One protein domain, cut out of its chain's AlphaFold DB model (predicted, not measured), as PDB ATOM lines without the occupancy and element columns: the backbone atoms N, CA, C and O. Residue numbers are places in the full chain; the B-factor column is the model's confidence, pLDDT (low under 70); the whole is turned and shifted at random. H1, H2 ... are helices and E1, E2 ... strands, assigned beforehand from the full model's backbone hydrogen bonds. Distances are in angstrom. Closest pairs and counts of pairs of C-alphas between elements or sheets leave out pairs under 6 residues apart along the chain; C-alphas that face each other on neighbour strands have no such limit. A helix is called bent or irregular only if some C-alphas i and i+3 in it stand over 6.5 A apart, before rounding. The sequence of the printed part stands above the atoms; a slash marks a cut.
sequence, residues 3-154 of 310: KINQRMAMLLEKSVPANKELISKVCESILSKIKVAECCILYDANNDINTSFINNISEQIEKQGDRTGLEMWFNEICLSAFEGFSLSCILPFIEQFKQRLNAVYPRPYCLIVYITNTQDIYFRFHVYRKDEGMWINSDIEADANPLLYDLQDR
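AT A GLANCE: This is residues 3 to 154 of the 310 residues of the protein "SMI1/KNR4 family protein" of Prevotella nigrescens (UniProt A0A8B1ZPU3). A four-stranded antiparallel sheet has the long helix H6 running along one face over E4, with H2 packed on H6 away from the sheet. The small hairpin E1 and E2, with H3, H4 and H5, makes one end of the long axis, where H5 packs on both E2 and E5; H1 lies at the other end, near E6. The printed part has 152 residues, with six named helices and six named strands in the order H1 H2 E1 E2 H3 H4 H5 E3 H6 E4 E5 E6; the class is mixed, helices and strands. The larger sheet's order is E3, E5, E4, E6, and the whole is compact, with a radius of gyration of the C-alphas of 15.4 A and spans of 47 by 34 by 30 A.

HOW THE PARTS SIT: In the sheet, the inner strands E4, residues 109 to 115, and E5, residues 121 to 127, form a hairpin, with N 112 and O 124 2.8 A apart. Edge strand E3, residues 76 to 78, is antiparallel to E5, with N 77 and O 123 2.8 A apart, and edge strand E6, residues 147 to 151, to E4, with N 113 and O 148 2.8 A apart. H6, residues 87 to 104, is over E4 at a height over the sheet of 9.8 A, along the strands at 20 degrees on the local plane. E3, H6, E4 is a split strand-helix-strand unit, two same-way strands with E5 between them, and its crossover is right-handed. H6 is irregular, C-alphas 88 and 91 being 7.1 A apart, and has a kink of 32 degrees near residue 94. H2, residues 20 to 31, touches H6 at a steep tilt of 49 degrees, the same way; the closest C-alphas, of Cys 27 and Phe 97, are 5.7 A apart. H1, residues 6 to 12, is on the sheet, and H6 only just touches it, with residues 87 to 88 alone and 3 pairs of C-alphas within 8 A, the closest those of Leu 12 and Leu 87, 6.3 A. H5, residues 67 to 74, is on the opposite face from H6; its closest C-alpha pair with E5 is Glu 71 and His 126, 5.4 A. E1, residues 34 to 37, and E2, residues 40 to 43, form a hairpin, with N 35 and O 42 2.8 A apart. H4, residues 57 to 64, touches H5 only at the corner, the closest C-alphas being those of Gln 64 and Leu 70, 5.3 A; H3, residues 51 to 54, and H4 meet only through their link. Every O i to N i+4 pair is within hydrogen-bond range in H2, H4 and H5, against 2 of 3 in H1 and 12 of 14 in H6; H3 is too short for such a pair.

IN THESE COORDINATES: H1 begins at C-alpha 6 (11.358, 52.712, 44.981), and E6 ends at C-alpha 151 (17.965, 38.325, 36.686). From first to last C-alpha, H6 measures 26.1 A, E5 20.7 A, E4 19.9 A and H2 16.5 A.

THE WHOLE: The two C-alphas farthest apart, those of Lys 14 and Asn 55, are 47.2 A apart. The printed part has no cut, and residues 128 to 146 make the long link from E5 to E6. The mean pLDDT of the printed part is 90.8; residues 14 to 16 and 153 are under 70.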
ATOM      1  N   LYS A   3      13.894  43.799  38.571       93.94
ATOM      2  CA  LYS A   3      13.286  44.490  39.716       93.94
ATOM      3  C   LYS A   3      14.076  45.737  40.093       93.94
ATOM      4  O   LYS A   3      15.292  45.792  39.934       93.94
ATOM      5  N   ILE A   4      13.360  46.743  40.578       94.88
ATOM      6  CA  ILE A   4      13.880  48.067  40.918       94.88
ATOM      7  C   ILE A   4      13.195  48.481  42.213       94.88
ATOM      8  O   ILE A   4      11.970  48.382  42.280       94.88
ATOM      9  N   ASN A   5      13.954  48.928  43.213       95.75
ATOM     10  CA  ASN A   5      13.344  49.466  44.425       95.75
ATOM     11  C   ASN A   5      12.846  50.906  44.224       95.75
ATOM     12  O   ASN A   5      13.257  51.602  43.286       95.75
ATOM     13  N   GLN A   6      11.976  51.385  45.116       94.88
ATOM     14  CA  GLN A   6      11.358  52.712  44.981       94.88
ATOM     15  C   GLN A   6      12.389  53.843  44.855       94.88
ATOM     16  O   GLN A   6      12.211  54.770  44.061       94.88
ATOM     17  N   ARG A   7      13.496  53.752  45.603       94.50
ATOM     18  CA  ARG A   7      14.572  54.755  45.594       94.50
ATOM     19  C   ARG A   7      15.246  54.848  44.224       94.50
ATOM     20  O   ARG A   7      15.448  55.951  43.722       94.50
ATOM     21  N   MET A   8      15.567  53.710  43.605       95.19
ATOM     22  CA  MET A   8      16.163  53.671  42.267       95.19
ATOM     23  C   MET A   8      15.171  54.125  41.194       95.19
ATOM     24  O   MET A   8      15.541  54.908  40.321       95.19
ATOM     25  N   ALA A   9      13.903  53.714  41.281       94.00
ATOM     26  CA  ALA A   9      12.874  54.124  40.326       94.00
ATOM     27  C   ALA A   9      12.747  55.658  40.242       94.00
ATOM     28  O   ALA A   9      12.809  56.226  39.150       94.00
ATOM     29  N   MET A  10      12.702  56.341  41.394       92.25
ATOM     30  CA  MET A  10      12.645  57.808  41.468       92.25
ATOM     31  C   MET A  10      13.842  58.520  40.820       92.25
ATOM     32  O   MET A  10      13.712  59.661  40.362       92.25
ATOM     33  N   LEU A  11      15.020  57.889  40.811       91.62
ATOM     34  CA  LEU A  11      16.227  58.441  40.190       91.62
ATOM     35  C   LEU A  11      16.212  58.262  38.668       91.62
ATOM     36  O   LEU A  11      16.590  59.179  37.938       91.62
ATOM     37  N   LEU A  12      15.746  57.108  38.185       89.81
ATOM     38  CA  LEU A  12      15.729  56.778  36.758       89.81
ATOM     39  C   LEU A  12      14.667  57.567  35.969       89.81
ATOM     40  O   LEU A  12      14.914  57.915  34.813       89.81
ATOM     41  N   GLU A  13      13.534  57.924  36.586       78.50
ATOM     42  CA  GLU A  13      12.455  58.716  35.960       78.50
ATOM     43  C   GLU A  13      12.896  60.107  35.470       78.50
ATOM     44  O   GLU A  13      12.277  60.684  34.577       78.50
ATOM     45  N   LYS A  14      13.977  60.658  36.032       68.94
ATOM     46  CA  LYS A  14      14.457  62.021  35.749       68.94
ATOM     47  C   LYS A  14      15.584  62.070  34.714       68.94
ATOM     48  O   LYS A  14      16.240  63.100  34.564       68.94
ATOM     49  N   SER A  15      15.854  60.957  34.036       66.50
ATOM     50  CA  SER A  15      17.036  60.805  33.193       66.50
ATOM     51  C   SER A  15      16.849  61.341  31.760       66.50
ATOM     52  O   SER A  15      15.794  61.222  31.144       66.50
ATOM     53  N   VAL A  16      17.903  61.971  31.232       69.62
ATOM     54  CA  VAL A  16      18.016  62.484  29.848       69.62
ATOM     55  C   VAL A  16      18.491  61.348  28.920       69.62
ATOM     56  O   VAL A  16      19.110  60.416  29.421       69.62
ATOM     57  N   PRO A  17      18.257  61.364  27.590       72.88
ATOM     58  CA  PRO A  17      18.711  60.287  26.708       72.88
ATOM     59  C   PRO A  17      20.214  59.986  26.827       72.88
ATOM     60  O   PRO A  17      21.045  60.893  26.821       72.88
ATOM     61  N   ALA A  18      20.557  58.701  26.921       76.38
ATOM     62  CA  ALA A  18      21.928  58.248  27.131       76.38
ATOM     63  C   ALA A  18      22.795  58.331  25.863       76.38
ATOM     64  O   ALA A  18      22.325  58.097  24.745       76.38
ATOM     65  N   ASN A  19      24.097  58.577  26.045       84.56
ATOM     66  CA  ASN A  19      25.083  58.476  24.971       84.56
ATOM     67  C   ASN A  19      25.390  56.998  24.665       84.56
ATOM     68  O   ASN A  19      26.096  56.327  25.417       84.56
ATOM     69  N   LYS A  20      24.878  56.498  23.535       88.19
ATOM     70  CA  LYS A  20      25.062  55.103  23.095       88.19
ATOM     71  C   LYS A  20      26.524  54.728  22.833       88.19
ATOM     72  O   LYS A  20      26.902  53.583  23.063       88.19
ATOM     73  N   GLU A  21      27.340  55.669  22.361       92.38
ATOM     74  CA  GLU A  21      28.758  55.414  22.084       92.38
ATOM     75  C   GLU A  21      29.535  55.196  23.384       92.38
ATOM     76  O   GLU A  21      30.335  54.265  23.477       92.38
ATOM     77  N   LEU A  22      29.245  56.004  24.411       95.06
ATOM     78  CA  LEU A  22      29.821  55.827  25.742       95.06
ATOM     79  C   LEU A  22      29.482  54.441  26.301       95.06
ATOM     80  O   LEU A  22      30.380  53.727  26.734       95.06
ATOM     81  N   ILE A  23      28.211  54.035  26.239       95.75
ATOM     82  CA  ILE A  23      27.774  52.728  26.749       95.75
ATOM     83  C   ILE A  23      28.518  51.587  26.039       95.75
ATOM     84  O   ILE A  23      29.013  50.682  26.706       95.75
ATOM     85  N   SER A  24      28.666  51.652  24.709       95.62
ATOM     86  CA  SER A  24      29.427  50.647  23.950       95.62
ATOM     87  C   SER A  24      30.874  50.532  24.437       95.62
ATOM     88  O   SER A  24      31.338  49.420  24.687       95.62
ATOM     89  N   LYS A  25      31.557  51.672  24.623       96.75
ATOM     90  CA  LYS A  25      32.949  51.722  25.099       96.75
ATOM     91  C   LYS A  25      33.097  51.154  26.508       96.75
ATOM     92  O   LYS A  25      34.035  50.405  26.763       96.75
ATOM     93  N   VAL A  26      32.170  51.477  27.412       97.62
ATOM     94  CA  VAL A  26      32.183  50.941  28.783       97.62
ATOM     95  C   VAL A  26      31.975  49.427  28.767       97.62
ATOM     96  O   VAL A  26      32.750  48.707  29.392       97.62
ATOM     97  N   CYS A  27      31.009  48.922  27.990       97.44
ATOM     98  CA  CYS A  27      30.818  47.481  27.821       97.44
ATOM     99  C   CYS A  27      32.086  46.792  27.295       97.44
ATOM    100  O   CYS A  27      32.509  45.791  27.861       97.44
ATOM    101  N   GLU A  28      32.713  47.321  26.241       95.94
ATOM    102  CA  GLU A  28      33.957  46.771  25.676       95.94
ATOM    103  C   GLU A  28      35.114  46.783  26.683       95.94
ATOM    104  O   GLU A  28      35.837  45.793  26.816       95.94
ATOM    105  N   SER A  29      35.262  47.872  27.441       96.00
ATOM    106  CA  SER A  29      36.297  47.993  28.470       96.00
ATOM    107  C   SER A  29      36.139  46.974  29.598       96.00
ATOM    108  O   SER A  29      37.145  46.556  30.165       96.00
ATOM    109  N   ILE A  30      34.907  46.613  29.959       97.44
ATOM    110  CA  ILE A  30      34.647  45.618  31.002       97.44
ATOM    111  C   ILE A  30      34.822  44.207  30.433       97.44
ATOM    112  O   ILE A  30      35.582  43.418  30.983       97.44
ATOM    113  N   LEU A  31      34.165  43.901  29.307       95.62
ATOM    114  CA  LEU A  31      34.165  42.564  28.697       95.62
ATOM    115  C   LEU A  31      35.570  42.091  28.313       95.62
ATOM    116  O   LEU A  31      35.884  40.922  28.492       95.62
ATOM    117  N   SER A  32      36.433  42.993  27.836       94.31
ATOM    118  CA  SER A  32      37.823  42.659  27.476       94.31
ATOM    119  C   SER A  32      38.698  42.221  28.655       94.31
ATOM    120  O   SER A  32      39.787  41.696  28.436       94.31
ATOM    121  N   LYS A  33      38.235  42.421  29.894       95.50
ATOM    122  CA  LYS A  33      38.918  42.002  31.123       95.50
ATOM    123  C   LYS A  33      38.265  40.797  31.796       95.50
ATOM    124  O   LYS A  33      38.715  40.387  32.861       95.50
ATOM    125  N   ILE A  34      37.195  40.248  31.227       94.75
ATOM    126  CA  ILE A  34      36.554  39.059  31.786       94.75
ATOM    127  C   ILE A  34      37.383  37.822  31.448       94.75
ATOM    128  O   ILE A  34      37.855  37.652  30.323       94.75
ATOM    129  N   LYS A  35      37.542  36.948  32.438       90.50
ATOM    130  CA  LYS A  35      38.181  35.642  32.319       90.50
ATOM    131  C   LYS A  35      37.250  34.557  32.839       90.50
ATOM    132  O   LYS A  35      36.450  34.789  33.742       90.50
ATOM    133  N   VAL A  36      37.390  33.376  32.255       87.38
ATOM    134  CA  VAL A  36      36.716  32.158  32.704       87.38
ATOM    135  C   VAL A  36      37.704  31.381  33.566       87.38
ATOM    136  O   VAL A  36      38.849  31.185  33.153       87.38
ATOM    137  N   ALA A  37      37.283  31.000  34.768       85.19
ATOM    138  CA  ALA A  37      38.042  30.150  35.677       85.19
ATOM    139  C   ALA A  37      37.105  29.053  36.188       85.19
ATOM    140  O   ALA A  37      36.219  29.333  36.997       85.19
ATOM    141  N   GLU A  38      37.279  27.833  35.677       80.50
ATOM    142  CA  GLU A  38      36.273  26.768  35.773       80.50
ATOM    143  C   GLU A  38      34.887  27.281  35.323       80.50
ATOM    144  O   GLU A  38      34.752  27.955  34.302       80.50
ATOM    145  N   CYS A  39      33.855  27.077  36.141       78.62
ATOM    146  CA  CYS A  39      32.497  27.559  35.907       78.62
ATOM    147  C   CYS A  39      32.253  29.021  36.341       78.62
ATOM    148  O   CYS A  39      31.101  29.469  36.328       78.62
ATOM    149  N   CYS A  40      33.290  29.759  36.765       90.69
ATOM    150  CA  CYS A  40      33.172  31.149  37.214       90.69
ATOM    151  C   CYS A  40      33.535  32.151  36.110       90.69
ATOM    152  O   CYS A  40      34.538  32.003  35.407       90.69
ATOM    153  N   ILE A  41      32.758  33.231  36.020       93.25
ATOM    154  CA  ILE A  41      33.013  34.367  35.125       93.25
ATOM    155  C   ILE A  41      33.510  35.542  35.964       93.25
ATOM    156  O   ILE A  41      32.742  36.125  36.727       93.25
ATOM    157  N   LEU A  42      34.787  35.898  35.822       95.75
ATOM    158  CA  LEU A  42      35.468  36.832  36.720       95.75
ATOM    159  C   LEU A  42      36.012  38.059  35.977       95.75
ATOM    160  O   LEU A  42      36.683  37.938  34.951       95.75
ATOM    161  N   TYR A  43      35.758  39.251  36.510       96.75
ATOM    162  CA  TYR A  43      36.300  40.516  36.024       96.75
ATOM    163  C   TYR A  43      37.709  40.748  36.582       96.75
ATOM    164  O   TYR A  43      37.906  40.997  37.770       96.75
ATOM    165  N   ASP A  44      38.709  40.703  35.703       94.31
ATOM    166  CA  ASP A  44      40.110  40.852  36.072       94.31
ATOM    167  C   ASP A  44      40.578  42.309  35.952       94.31
ATOM    168  O   ASP A  44      41.240  42.715  34.991       94.31
ATOM    169  N   ALA A  45      40.209  43.132  36.934       89.31
ATOM    170  CA  ALA A  45      40.518  44.562  36.921       89.31
ATOM    171  C   ALA A  45      42.026  44.858  36.773       89.31
ATOM    172  O   ALA A  45      42.387  45.805  36.055       89.31
ATOM    173  N   ASN A  46      42.866  44.042  37.425       88.38
ATOM    174  CA  ASN A  46      44.290  44.287  37.681       88.38
ATOM    175  C   ASN A  46      45.245  43.251  37.054       88.38
ATOM    176  O   ASN A  46      46.455  43.372  37.236       88.38
ATOM    177  N   ASN A  47      44.746  42.290  36.270       87.50
ATOM    178  CA  ASN A  47      45.502  41.132  35.763       87.50
ATOM    179  C   ASN A  47      45.965  40.142  36.854       87.50
ATOM    180  O   ASN A  47      47.019  39.513  36.725       87.50
ATOM    181  N   ASP A  48      45.168  39.982  37.909       87.31
ATOM    182  CA  ASP A  48      45.444  39.098  39.044       87.31
ATOM    183  C   ASP A  48      45.026  37.640  38.767       87.31
ATOM    184  O   ASP A  48      45.573  36.706  39.362       87.31
ATOM    185  N   ILE A  49      44.105  37.413  37.823       88.94
ATOM    186  CA  ILE A  49      43.595  36.077  37.480       88.94
ATOM    187  C   ILE A  49      44.555  35.414  36.486       88.94
ATOM    188  O   ILE A  49      44.402  35.478  35.262       88.94
ATOM    189  N   ASN A  50      45.608  34.814  37.032       87.38
ATOM    190  CA  ASN A  50      46.634  34.076  36.294       87.38
ATOM    191  C   ASN A  50      46.480  32.552  36.472       87.38
ATOM    192  O   ASN A  50      45.623  32.079  37.215       87.38
ATOM    193  N   THR A  51      47.339  31.763  35.825       85.44
ATOM    194  CA  THR A  51      47.307  30.291  35.903       85.44
ATOM    195  C   THR A  51      47.396  29.761  37.335       85.44
ATOM    196  O   THR A  51      46.730  28.791  37.671       85.44
ATOM    197  N   SER A  52      48.175  30.404  38.209       89.00
ATOM    198  CA  SER A  52      48.268  29.994  39.614       89.00
ATOM    199  C   SER A  52      46.979  30.266  40.389       89.00
ATOM    200  O   SER A  52      46.704  29.549  41.346       89.00
ATOM    201  N   PHE A  53      46.218  31.297  40.019       90.62
ATOM    202  CA  PHE A  53      44.901  31.545  40.598       90.62
ATOM    203  C   PHE A  53      43.914  30.465  40.150       90.62
ATOM    204  O   PHE A  53      43.280  29.844  40.995       90.62
ATOM    205  N   ILE A  54      43.861  30.193  38.841       85.81
ATOM    206  CA  ILE A  54      42.966  29.186  38.249       85.81
ATOM    207  C   ILE A  54      43.246  27.796  38.835       85.81
ATOM    208  O   ILE A  54      42.323  27.122  39.265       85.81
ATOM    209  N   ASN A  55      44.516  27.407  38.974       87.12
ATOM    210  CA  ASN A  55      44.881  26.111  39.558       87.12
ATOM    211  C   ASN A  55      44.454  25.936  41.028       87.12
ATOM    212  O   ASN A  55      44.450  24.814  41.519       87.12
ATOM    213  N   ASN A  56      44.150  27.026  41.741       91.38
ATOM    214  CA  ASN A  56      43.711  27.001  43.138       91.38
ATOM    215  C   ASN A  56      42.286  27.551  43.299       91.38
ATOM    216  O   ASN A  56      41.916  27.980  44.393       91.38
ATOM    217  N   ILE A  57      41.497  27.596  42.222       90.44
ATOM    218  CA  ILE A  57      40.177  28.232  42.214       90.44
ATOM    219  C   ILE A  57      39.226  27.598  43.233       90.44
ATOM    220  O   ILE A  57      38.527  28.333  43.925       90.44
ATOM    221  N   SER A  58      39.279  26.278  43.436       89.81
ATOM    222  CA  SER A  58      38.442  25.584  44.422       89.81
ATOM    223  C   SER A  58      38.683  26.096  45.850       89.81
ATOM    224  O   SER A  58      37.732  26.322  46.593       89.81
ATOM    225  N   GLU A  59      39.937  26.388  46.220       92.38
ATOM    226  CA  GLU A  59      40.247  27.006  47.518       92.38
ATOM    227  C   GLU A  59      39.741  28.453  47.611       92.38
ATOM    228  O   GLU A  59      39.447  28.946  48.701       92.38
ATOM    229  N   GLN A  60      39.700  29.179  46.489       92.75
ATOM    230  CA  GLN A  60      39.167  30.544  46.457       92.75
ATOM    231  C   GLN A  60      37.646  30.539  46.606       92.75
ATOM    232  O   GLN A  60      37.120  31.360  47.354       92.75
ATOM    233  N   ILE A  61      36.963  29.597  45.949       93.00
ATOM    234  CA  ILE A  61      35.521  29.368  46.081       93.00
ATOM    235  C   ILE A  61      35.186  29.060  47.542       93.00
ATOM    236  O   ILE A  61      34.368  29.755  48.137       93.00
ATOM    237  N   GLU A  62      35.886  28.105  48.165       92.44
ATOM    238  CA  GLU A  62      35.645  27.732  49.566       92.44
ATOM    239  C   GLU A  62      35.820  28.926  50.521       92.44
ATOM    240  O   GLU A  62      34.993  29.153  51.406       92.44
ATOM    241  N   LYS A  63      36.854  29.756  50.313       93.06
ATOM    242  CA  LYS A  63      37.086  30.969  51.122       93.06
ATOM    243  C   LYS A  63      35.961  31.994  51.013       93.06
ATOM    244  O   LYS A  63      35.741  32.734  51.971       93.06
ATOM    245  N   GLN A  64      35.293  32.065  49.865       93.62
ATOM    246  CA  GLN A  64      34.184  32.988  49.614       93.62
ATOM    247  C   GLN A  64      32.810  32.348  49.869       93.62
ATOM    248  O   GLN A  64      31.785  33.005  49.696       93.62
ATOM    249  N   GLY A  65      32.787  31.094  50.332       93.12
ATOM    250  CA  GLY A  65      31.590  30.312  50.630       93.12
ATOM    251  C   GLY A  65      31.133  29.465  49.447       93.12
ATOM    252  O   GLY A  65      30.983  28.254  49.590       93.12
ATOM    253  N   ASP A  66      30.934  30.092  48.291       93.38
ATOM    254  CA  ASP A  66      30.483  29.444  47.060       93.38
ATOM    255  C   ASP A  66      30.939  30.224  45.808       93.38
ATOM    256  O   ASP A  66      31.682  31.213  45.885       93.38
ATOM    257  N   ARG A  67      30.543  29.739  44.624       94.00
ATOM    258  CA  ARG A  67      30.942  30.320  43.331       94.00
ATOM    259  C   ARG A  67      30.349  31.713  43.157       94.00
ATOM    260  O   ARG A  67      31.050  32.631  42.730       94.00
ATOM    261  N   THR A  68      29.088  31.889  43.542       94.75
ATOM    262  CA  THR A  68      28.414  33.188  43.557       94.75
ATOM    263  C   THR A  68      29.171  34.187  44.431       94.75
ATOM    264  O   THR A  68      29.460  35.289  43.978       94.75
ATOM    265  N   GLY A  69      29.574  33.815  45.645       94.75
ATOM    266  CA  GLY A  69      30.358  34.643  46.557       94.75
ATOM    267  C   GLY A  69      31.695  35.076  45.958       94.75
ATOM    268  O   GLY A  69      32.055  36.254  46.046       94.75
ATOM    269  N   LEU A  70      32.398  34.161  45.285       95.12
ATOM    270  CA  LEU A  70      33.635  34.478  44.571       95.12
ATOM    271  C   LEU A  70      33.400  35.475  43.428       95.12
ATOM    272  O   LEU A  70      34.092  36.491  43.348       95.12
ATOM    273  N   GLU A  71      32.419  35.222  42.561       96.38
ATOM    274  CA  GLU A  71      32.064  36.131  41.466       96.38
ATOM    275  C   GLU A  71      31.661  37.505  42.006       96.38
ATOM    276  O   GLU A  71      32.124  38.526  41.503       96.38
ATOM    277  N   MET A  72      30.890  37.557  43.093       94.00
ATOM    278  CA  MET A  72      30.485  38.812  43.720       94.00
ATOM    279  C   MET A  72      31.654  39.640  44.253       94.00
ATOM    280  O   MET A  72      31.563  40.871  44.271       94.00
ATOM    281  N   TRP A  73      32.732  38.986  44.684       92.38
ATOM    282  CA  TRP A  73      33.945  39.651  45.150       92.38
ATOM    283  C   TRP A  73      34.743  40.281  44.001       92.38
ATOM    284  O   TRP A  73      35.228  41.404  44.128       92.38
ATOM    285  N   PHE A  74      34.872  39.579  42.874       95.38
ATOM    286  CA  PHE A  74      35.662  40.042  41.725       95.38
ATOM    287  C   PHE A  74      34.891  40.979  40.791       95.38
ATOM    288  O   PHE A  74      35.473  41.875  40.181       95.38
ATOM    289  N   ASN A  75      33.578  40.798  40.680       97.12
ATOM    290  CA  ASN A  75      32.772  41.427  39.639       97.12
ATOM    291  C   ASN A  75      32.144  42.750  40.071       97.12
ATOM    292  O   ASN A  75      31.127  43.145  39.507       97.12
ATOM    293  N   GLU A  76      32.720  43.451  41.047       96.19
ATOM    294  CA  GLU A  76      32.295  44.799  41.421       96.19
ATOM    295  C   GLU A  76      33.034  45.871  40.616       96.19
ATOM    296  O   GLU A  76      34.262  45.951  40.596       96.19
ATOM    297  N   ILE A  77      32.267  46.741  39.961       97.81
ATOM    298  CA  ILE A  77      32.777  47.759  39.047       97.81
ATOM    299  C   ILE A  77      32.138  49.103  39.386       97.81
ATOM    300  O   ILE A  77      30.919  49.262  39.325       97.81
ATOM    301  N   CYS A  78      32.964  50.106  39.686       97.25
ATOM    302  CA  CYS A  78      32.505  51.484  39.824       97.25
ATOM    303  C   CYS A  78      32.263  52.087  38.431       97.25
ATOM    304  O   CYS A  78      33.197  52.506  37.747       97.25
ATOM    305  N   LEU A  79      31.002  52.136  37.998       97.62
ATOM    306  CA  LEU A  79      30.623  52.719  36.711       97.62
ATOM    307  C   LEU A  79      30.834  54.235  36.684       97.62
ATOM    308  O   LEU A  79      31.163  54.782  35.634       97.62
ATOM    309  N   SER A  80      30.729  54.906  37.834       96.12
ATOM    310  CA  SER A  80      31.050  56.336  37.959       96.12
ATOM    311  C   SER A  80      32.513  56.672  37.643       96.12
ATOM    312  O   SER A  80      32.821  57.831  37.382       96.12
ATOM    313  N   ALA A  81      33.419  55.685  37.623       95.81
ATOM    314  CA  ALA A  81      34.808  55.895  37.215       95.81
ATOM    315  C   ALA A  81      34.967  56.121  35.697       95.81
ATOM    316  O   ALA A  81      36.001  56.625  35.259       95.81
ATOM    317  N   PHE A  82      33.964  55.767  34.886       95.69
ATOM    318  CA  PHE A  82      33.972  56.031  33.450       95.69
ATOM    319  C   PHE A  82      33.451  57.442  33.170       95.69
ATOM    320  O   PHE A  82      32.329  57.796  33.536       95.69
ATOM    321  N   GLU A  83      34.260  58.251  32.484       94.31
ATOM    322  CA  GLU A  83      33.925  59.644  32.191       94.31
ATOM    323  C   GLU A  83      32.574  59.765  31.465       94.31
ATOM    324  O   GLU A  83      32.345  59.170  30.411       94.31
ATOM    325  N   GLY A  84      31.663  60.551  32.047       91.62
ATOM    326  CA  GLY A  84      30.329  60.798  31.501       91.62
ATOM    327  C   GLY A  84      29.284  59.720  31.809       91.62
ATOM    328  O   GLY A  84      28.128  59.887  31.409       91.62
ATOM    329  N   PHE A  85      29.636  58.639  32.516       94.50
ATOM    330  CA  PHE A  85      28.649  57.646  32.935       94.50
ATOM    331  C   PHE A  85      27.740  58.236  34.019       94.50
ATOM    332  O   PHE A  85      28.201  58.805  35.004       94.50
ATOM    333  N   SER A  86      26.426  58.134  33.827       92.69
ATOM    334  CA  SER A  86      25.434  58.745  34.719       92.69
ATOM    335  C   SER A  86      24.167  57.895  34.821       92.69
ATOM    336  O   SER A  86      24.059  56.844  34.189       92.69
ATOM    337  N   LEU A  87      23.178  58.352  35.598       93.25
ATOM    338  CA  LEU A  87      21.919  57.631  35.832       93.25
ATOM    339  C   LEU A  87      21.195  57.227  34.541       93.25
ATOM    340  O   LEU A  87      20.618  56.143  34.474       93.25
ATOM    341  N   SER A  88      21.252  58.062  33.499       91.56
ATOM    342  CA  SER A  88      20.639  57.750  32.202       91.56
ATOM    343  C   SER A  88      21.266  56.549  31.505       91.56
ATOM    344  O   SER A  88      20.603  55.884  30.710       91.56
ATOM    345  N   CYS A  89      22.531  56.254  31.800       94.12
ATOM    346  CA  CYS A  89      23.263  55.150  31.201       94.12
ATOM    347  C   CYS A  89      22.867  53.795  31.794       94.12
ATOM    348  O   CYS A  89      23.067  52.799  31.110       94.12
ATOM    349  N   ILE A  90      22.285  53.734  33.001       95.12
ATOM    350  CA  ILE A  90      22.072  52.482  33.752       95.12
ATOM    351  C   ILE A  90      21.255  51.455  32.957       95.12
ATOM    352  O   ILE A  90      21.750  50.365  32.682       95.12
ATOM    353  N   LEU A  91      20.018  51.781  32.562       94.00
ATOM    354  CA  LEU A  91      19.154  50.808  31.878       94.00
ATOM    355  C   LEU A  91      19.701  50.403  30.496       94.00
ATOM    356  O   LEU A  91      19.779  49.203  30.232       94.00
ATOM    357  N   PRO A  92      20.132  51.340  29.625       93.94
ATOM    358  CA  PRO A  92      20.753  50.971  28.357       93.94
ATOM    359  C   PRO A  92      22.038  50.147  28.518       93.94
ATOM    360  O   PRO A  92      22.265  49.229  27.732       93.94
ATOM    361  N   PHE A  93      22.859  50.454  29.528       96.44
ATOM    362  CA  PHE A  93      24.062  49.691  29.849       96.44
ATOM    363  C   PHE A  93      23.718  48.260  30.233       96.44
ATOM    364  O   PHE A  93      24.282  47.351  29.644       96.44
ATOM    365  N   ILE A  94      22.760  48.043  31.137       95.69
ATOM    366  CA  ILE A  94      22.356  46.692  31.549       95.69
ATOM    367  C   ILE A  94      21.890  45.872  30.349       95.69
ATOM    368  O   ILE A  94      22.323  44.736  30.195       95.69
ATOM    369  N   GLU A  95      21.053  46.432  29.473       92.94
ATOM    370  CA  GLU A  95      20.586  45.698  28.291       92.94
ATOM    371  C   GLU A  95      21.734  45.353  27.340       92.94
ATOM    372  O   GLU A  95      21.876  44.202  26.925       92.94
ATOM    373  N   GLN A  96      22.582  46.331  27.011       94.94
ATOM    374  CA  GLN A  96      23.681  46.127  26.071       94.94
ATOM    375  C   GLN A  96      24.771  45.216  26.651       94.94
ATOM    376  O   GLN A  96      25.300  44.366  25.935       94.94
ATOM    377  N   PHE A  97      25.099  45.372  27.933       96.38
ATOM    378  CA  PHE A  97      26.063  44.538  28.637       96.38
ATOM    379  C   PHE A  97      25.549  43.107  28.746       96.38
ATOM    380  O   PHE A  97      26.257  42.201  28.331       96.38
ATOM    381  N   LYS A  98      24.295  42.897  29.175       93.31
ATOM    382  CA  LYS A  98      23.660  41.570  29.231       93.31
ATOM    383  C   LYS A  98      23.701  40.859  27.885       93.31
ATOM    384  O   LYS A  98      24.052  39.687  27.831       93.31
ATOM    385  N   GLN A  99      23.347  41.553  26.801       89.38
ATOM    386  CA  GLN A  99      23.362  40.975  25.455       89.38
ATOM    387  C   GLN A  99      24.774  40.575  25.025       89.38
ATOM    388  O   GLN A  99      24.971  39.473  24.524       89.38
ATOM    389  N   ARG A 100      25.765  41.450  25.229       92.25
ATOM    390  CA  ARG A 100      27.151  41.181  24.825       92.25
ATOM    391  C   ARG A 100      27.820  40.130  25.704       92.25
ATOM    392  O   ARG A 100      28.495  39.260  25.174       92.25
ATOM    393  N   LEU A 101      27.597  40.178  27.016       92.38
ATOM    394  CA  LEU A 101      28.090  39.181  27.959       92.38
ATOM    395  C   LEU A 101      27.541  37.803  27.598       92.38
ATOM    396  O   LEU A 101      28.323  36.881  27.432       92.38
ATOM    397  N   ASN A 102      26.231  37.686  27.367       86.75
ATOM    398  CA  ASN A 102      25.626  36.428  26.933       86.75
ATOM    399  C   ASN A 102      26.058  35.975  25.543       86.75
ATOM    400  O   ASN A 102      26.023  34.787  25.280       86.75
ATOM    401  N   ALA A 103      26.438  36.880  24.642       82.44
ATOM    402  CA  ALA A 103      26.941  36.476  23.332       82.44
ATOM    403  C   ALA A 103      28.322  35.807  23.430       82.44
ATOM    404  O   ALA A 103      28.629  34.918  22.643       82.44
ATOM    405  N   VAL A 104      29.150  36.237  24.388       83.50
ATOM    406  CA  VAL A 104      30.518  35.724  24.582       83.50
ATOM    407  C   VAL A 104      30.544  34.559  25.576       83.50
ATOM    408  O   VAL A 104      31.203  33.546  25.350       83.50
ATOM    409  N   TYR A 105      29.787  34.685  26.661       85.00
ATOM    410  CA  TYR A 105      29.698  33.734  27.761       85.00
ATOM    411  C   TYR A 105      28.220  33.435  28.082       85.00
ATOM    412  O   TYR A 105      27.716  33.925  29.092       85.00
ATOM    413  N   PRO A 106      27.480  32.691  27.237       82.00
ATOM    414  CA  PRO A 106      26.104  32.291  27.533       82.00
ATOM    415  C   PRO A 106      25.934  31.648  28.915       82.00
ATOM    416  O   PRO A 106      26.335  30.510  29.120       82.00
ATOM    417  N   ARG A 107      25.310  32.359  29.859       84.94
ATOM    418  CA  ARG A 107      24.962  31.864  31.201       84.94
ATOM    419  C   ARG A 107      23.725  32.616  31.716       84.94
ATOM    420  O   ARG A 107      23.475  33.742  31.289       84.94
ATOM    421  N   PRO A 108      22.912  32.051  32.621       87.81
ATOM    422  CA  PRO A 108      21.973  32.865  33.381       87.81
ATOM    423  C   PRO A 108      22.779  33.838  34.254       87.81
ATOM    424  O   PRO A 108      23.588  33.408  35.065       87.81
ATOM    425  N   TYR A 109      22.594  35.146  34.088       92.31
ATOM    426  CA  TYR A 109      23.270  36.162  34.899       92.31
ATOM    427  C   TYR A 109      22.298  36.888  35.816       92.31
ATOM    428  O   TYR A 109      21.185  37.227  35.417       92.31
ATOM    429  N   CYS A 110      22.760  37.218  37.014       94.62
ATOM    430  CA  CYS A 110      22.162  38.256  37.836       94.62
ATOM    431  C   CYS A 110      23.027  39.513  37.722       94.62
ATOM    432  O   CYS A 110      24.202  39.508  38.086       94.62
ATOM    433  N   LEU A 111      22.454  40.583  37.176       96.25
ATOM    434  CA  LEU A 111      23.098  41.881  37.014       96.25
ATOM    435  C   LEU A 111      22.543  42.838  38.059       96.25
ATOM    436  O   LEU A 111      21.337  43.056  38.097       96.25
ATOM    437  N   ILE A 112      23.394  43.435  38.881       96.25
ATOM    438  CA  ILE A 112      22.997  44.284  40.002       96.25
ATOM    439  C   ILE A 112      23.606  45.668  39.799       96.25
ATOM    440  O   ILE A 112      24.805  45.799  39.579       96.25
ATOM    441  N   VAL A 113      22.793  46.714  39.901       97.25
ATOM    442  CA  VAL A 113      23.262  48.100  39.955       97.25
ATOM    443  C   VAL A 113      22.738  48.745  41.220       97.25
ATOM    444  O   VAL A 113      21.535  48.723  41.480       97.25
ATOM    445  N   TYR A 114      23.630  49.364  41.982       96.31
ATOM    446  CA  TYR A 114      23.258  50.132  43.158       96.31
ATOM    447  C   TYR A 114      24.007  51.458  43.206       96.31
ATOM    448  O   TYR A 114      25.059  51.631  42.588       96.31
ATOM    449  N   ILE A 115      23.426  52.417  43.918       96.56
ATOM    450  CA  ILE A 115      23.993  53.755  44.079       96.56
ATOM    451  C   ILE A 115      24.331  53.943  45.545       96.56
ATOM    452  O   ILE A 115      23.484  53.783  46.418       96.56
ATOM    453  N   THR A 116      25.580  54.275  45.822       94.31
ATOM    454  CA  THR A 116      26.042  54.499  47.192       94.31
ATOM    455  C   THR A 116      25.616  55.873  47.711       94.31
ATOM    456  O   THR A 116      25.204  56.761  46.960       94.31
ATOM    457  N   ASN A 117      25.785  56.099  49.014       88.12
ATOM    458  CA  ASN A 117      25.535  57.407  49.628       88.12
ATOM    459  C   ASN A 117      26.440  58.527  49.075       88.12
ATOM    460  O   ASN A 117      26.069  59.696  49.162       88.12
ATOM    461  N   THR A 118      27.597  58.192  48.492       89.69
ATOM    462  CA  THR A 118      28.482  59.142  47.790       89.69
ATOM    463  C   THR A 118      28.031  59.433  46.358       89.69
ATOM    464  O   THR A 118      28.694  60.186  45.657       89.69
ATOM    465  N   GLN A 119      26.873  58.903  45.945       89.75
ATOM    466  CA  GLN A 119      26.303  58.995  44.597       89.75
ATOM    467  C   GLN A 119      27.092  58.244  43.518       89.75
ATOM    468  O   GLN A 119      26.816  58.405  42.328       89.75
ATOM    469  N   ASP A 120      28.022  57.376  43.915       96.12
ATOM    470  CA  ASP A 120      28.723  56.507  42.979       96.12
ATOM    471  C   ASP A 120      27.825  55.348  42.545       96.12
ATOM    472  O   ASP A 120      27.179  54.704  43.380       96.12
ATOM    473  N   ILE A 121      27.804  55.083  41.239       97.56
ATOM    474  CA  ILE A 121      27.062  53.999  40.602       97.56
ATOM    475  C   ILE A 121      27.984  52.786  40.537       97.56
ATOM    476  O   ILE A 121      29.010  52.815  39.855       97.56
ATOM    477  N   TYR A 122      27.590  51.711  41.206       97.75
ATOM    478  CA  TYR A 122      28.285  50.434  41.164       97.75
ATOM    479  C   TYR A 122      27.474  49.415  40.383       97.75
ATOM    480  O   TYR A 122      26.246  49.373  40.458       97.75
ATOM    481  N   PHE A 123      28.190  48.585  39.643       97.94
ATOM    482  CA  PHE A 123      27.667  47.450  38.914       97.94
ATOM    483  C   PHE A 123      28.342  46.186  39.408       97.94
ATOM    484  O   PHE A 123      29.561  46.141  39.552       97.94
ATOM    485  N   ARG A 124      27.531  45.169  39.665       96.44
ATOM    486  CA  ARG A 124      27.972  43.826  39.987       96.44
ATOM    487  C   ARG A 124      27.278  42.824  39.079       96.44
ATOM    488  O   ARG A 124      26.148  43.060  38.650       96.44
ATOM    489  N   PHE A 125      27.927  41.704  38.803       96.44
ATOM    490  CA  PHE A 125      27.291  40.594  38.107       96.44
ATOM    491  C   PHE A 125      27.830  39.252  38.583       96.44
ATOM    492  O   PHE A 125      28.987  39.146  38.974       96.44
ATOM    493  N   HIS A 126      27.000  38.222  38.516       95.50
ATOM    494  CA  HIS A 126      27.415  36.846  38.760       95.50
ATOM    495  C   HIS A 126      26.576  35.894  37.911       95.50
ATOM    496  O   HIS A 126      25.494  36.266  37.435       95.50
ATOM    497  N   VAL A 127      27.071  34.676  37.710       92.31
ATOM    498  CA  VAL A 127      26.271  33.604  37.122       92.31
ATOM    499  C   VAL A 127      25.239  33.187  38.163       92.31
ATOM    500  O   VAL A 127      25.564  32.894  39.311       92.31
ATOM    501  N   TYR A 128      23.968  33.209  37.785       90.62
ATOM    502  CA  TYR A 128      22.884  32.801  38.657       90.62
ATOM    503  C   TYR A 128      22.812  31.278  38.723       90.62
ATOM    504  O   TYR A 128      22.493  30.621  37.733       90.62
ATOM    505  N   ARG A 129      23.066  30.738  39.913       86.69
ATOM    506  CA  ARG A 129      22.950  29.314  40.226       86.69
ATOM    507  C   ARG A 129      21.820  29.154  41.236       86.69
ATOM    508  O   ARG A 129      21.756  29.880  42.226       86.69
ATOM    509  N   LYS A 130      20.850  28.285  40.946       82.12
ATOM    510  CA  LYS A 130      19.590  28.196  41.713       82.12
ATOM    511  C   LYS A 130      19.817  27.754  43.165       82.12
ATOM    512  O   LYS A 130      19.072  28.171  44.047       82.12
ATOM    513  N   ASP A 131      20.813  26.908  43.379       82.31
ATOM    514  CA  ASP A 131      21.284  26.392  44.663       82.31
ATOM    515  C   ASP A 131      22.013  27.449  45.511       82.31
ATOM    516  O   ASP A 131      21.894  27.422  46.734       82.31
ATOM    517  N   GLU A 132      22.689  28.415  44.881       89.06
ATOM    518  CA  GLU A 132      23.431  29.493  45.565       89.06
ATOM    519  C   GLU A 132      22.607  30.793  45.710       89.06
ATOM    520  O   GLU A 132      22.789  31.583  46.638       89.06
ATOM    521  N   GLY A 133      21.638  31.017  44.818       86.12
ATOM    522  CA  GLY A 133      20.758  32.184  44.827       86.12
ATOM    523  C   GLY A 133      21.362  33.425  44.157       86.12
ATOM    524  O   GLY A 133      22.220  33.341  43.287       86.12
ATOM    525  N   MET A 134      20.846  34.613  44.502       84.50
ATOM    526  CA  MET A 134      21.221  35.893  43.863       84.50
ATOM    527  C   MET A 134      22.219  36.731  44.677       84.50
ATOM    528  O   MET A 134      22.460  37.887  44.329       84.50
ATOM    529  N   TRP A 135      22.683  36.224  45.824       84.31
ATOM    530  CA  TRP A 135      23.451  36.953  46.850       84.31
ATOM    531  C   TRP A 135      22.742  38.162  47.511       84.31
ATOM    532  O   TRP A 135      23.037  38.515  48.651       84.31
ATOM    533  N   ILE A 136      21.769  38.788  46.846       83.81
ATOM    534  CA  ILE A 136      20.953  39.896  47.358       83.81
ATOM    535  C   ILE A 136      19.711  39.409  48.112       83.81
ATOM    536  O   ILE A 136      19.184  38.323  47.862       83.81
ATOM    537  N   ASN A 137      19.193  40.253  49.010       79.19
ATOM    538  CA  ASN A 137      17.946  39.978  49.720       79.19
ATOM    539  C   ASN A 137      16.768  39.873  48.732       79.19
ATOM    540  O   ASN A 137      16.616  40.700  47.832       79.19
ATOM    541  N   SER A 138      15.904  38.874  48.929       73.00
ATOM    542  CA  SER A 138      14.673  38.705  48.149       73.00
ATOM    543  C   SER A 138      13.725  39.907  48.244       73.00
ATOM    544  O   SER A 138      12.981  40.173  47.294       73.00
ATOM    545  N   ASP A 139      13.755  40.627  49.372       86.44
ATOM    546  CA  ASP A 139      13.061  41.901  49.541       86.44
ATOM    547  C   ASP A 139      13.992  43.066  49.182       86.44
ATOM    548  O   ASP A 139      14.763  43.567  50.000       86.44
ATOM    549  N   ILE A 140      13.906  43.491  47.923       90.69
ATOM    550  CA  ILE A 140      14.717  44.576  47.362       90.69
ATOM    551  C   ILE A 140      14.423  45.944  48.008       90.69
ATOM    552  O   ILE A 140      15.264  46.843  47.975       90.69
ATOM    553  N   GLU A 141      13.235  46.127  48.592       93.44
ATOM    554  CA  GLU A 141      12.846  47.392  49.231       93.44
ATOM    555  C   GLU A 141      13.509  47.573  50.601       93.44
ATOM    556  O   GLU A 141      13.675  48.704  51.072       93.44
ATOM    557  N   ALA A 142      13.939  46.470  51.224       90.62
ATOM    558  CA  ALA A 142      14.681  46.492  52.476       90.62
ATOM    559  C   ALA A 142      16.112  47.044  52.316       90.62
ATOM    560  O   ALA A 142      16.722  47.432  53.315       90.62
ATOM    561  N   ASP A 143      16.650  47.109  51.091       89.19
ATOM    562  CA  ASP A 143      17.980  47.666  50.846       89.19
ATOM    563  C   ASP A 143      17.995  49.187  51.070       89.19
ATOM    564  O   ASP A 143      17.124  49.928  50.600       89.19
ATOM    565  N   ALA A 144      18.998  49.670  51.804       90.19
ATOM    566  CA  ALA A 144      19.145  51.088  52.112       90.19
ATOM    567  C   ALA A 144      19.511  51.927  50.874       90.19
ATOM    568  O   ALA A 144      19.168  53.110  50.813       90.19
ATOM    569  N   ASN A 145      20.177  51.324  49.891       93.38
ATOM    570  CA  ASN A 145      20.634  51.985  48.680       93.38
ATOM    571  C   ASN A 145      19.561  51.931  47.578       93.38
ATOM    572  O   ASN A 145      18.770  50.986  47.509       93.38
ATOM    573  N   PRO A 146      19.517  52.912  46.658       96.38
ATOM    574  CA  PRO A 146      18.886  52.713  45.361       96.38
ATOM    575  C   PRO A 146      19.484  51.474  44.696       96.38
ATOM    576  O   PRO A 146      20.691  51.436  44.463       96.38
ATOM    577  N   LEU A 147      18.649  50.480  44.395       96.12
ATOM    578  CA  LEU A 147      19.083  49.199  43.853       96.12
ATOM    579  C   LEU A 147      18.152  48.729  42.735       96.12
ATOM    580  O   LEU A 147      16.925  48.861  42.796       96.12
ATOM    581  N   LEU A 148      18.764  48.173  41.700       95.44
ATOM    582  CA  LEU A 148      18.123  47.458  40.612       95.44
ATOM    583  C   LEU A 148      18.856  46.141  40.413       95.44
ATOM    584  O   LEU A 148      20.085  46.109  40.438       95.44
ATOM    585  N   TYR A 149      18.105  45.079  40.139       95.00
ATOM    586  CA  TYR A 149      18.684  43.868  39.578       95.00
ATOM    587  C   TYR A 149      17.929  43.395  38.332       95.00
ATOM    588  O   TYR A 149      16.721  43.599  38.185       95.00
ATOM    589  N   ASP A 150      18.657  42.764  37.420       93.69
ATOM    590  CA  ASP A 150      18.158  42.098  36.223       93.69
ATOM    591  C   ASP A 150      18.638  40.650  36.270       93.69
ATOM    592  O   ASP A 150      19.817  40.365  36.079       93.69
ATOM    593  N   LEU A 151      17.720  39.754  36.615       90.75
ATOM    594  CA  LEU A 151      17.965  38.325  36.686       90.75
ATOM    595  C   LEU A 151      17.607  37.686  35.350       90.75
ATOM    596  O   LEU A 151      16.499  37.872  34.848       90.75
ATOM    597  N   GLN A 152      18.501  36.898  34.783       83.31
ATOM    598  CA  GLN A 152      18.172  35.982  33.709       83.31
ATOM    599  C   GLN A 152      17.904  34.612  34.310       83.31
ATOM    600  O   GLN A 152      18.793  33.974  34.858       83.31
ATOM    601  N   ASP A 153      16.656  34.173  34.191       66.94
ATOM    602  CA  ASP A 153      16.168  33.020  34.941       66.94
ATOM    603  C   ASP A 153      16.647  31.679  34.347       66.94
ATOM    604  O   ASP A 153      16.555  30.655  35.019       66.94
ATOM    605  N   ARG A 154      17.153  31.665  33.098       73.31
ATOM    606  CA  ARG A 154      17.668  30.452  32.441       73.31
ATOM    607  C   ARG A 154      18.549  30.726  31.215       73.31
ATOM    608  O   ARG A 154      18.345  31.704  30.487       73.31
TER     609      ARG A 154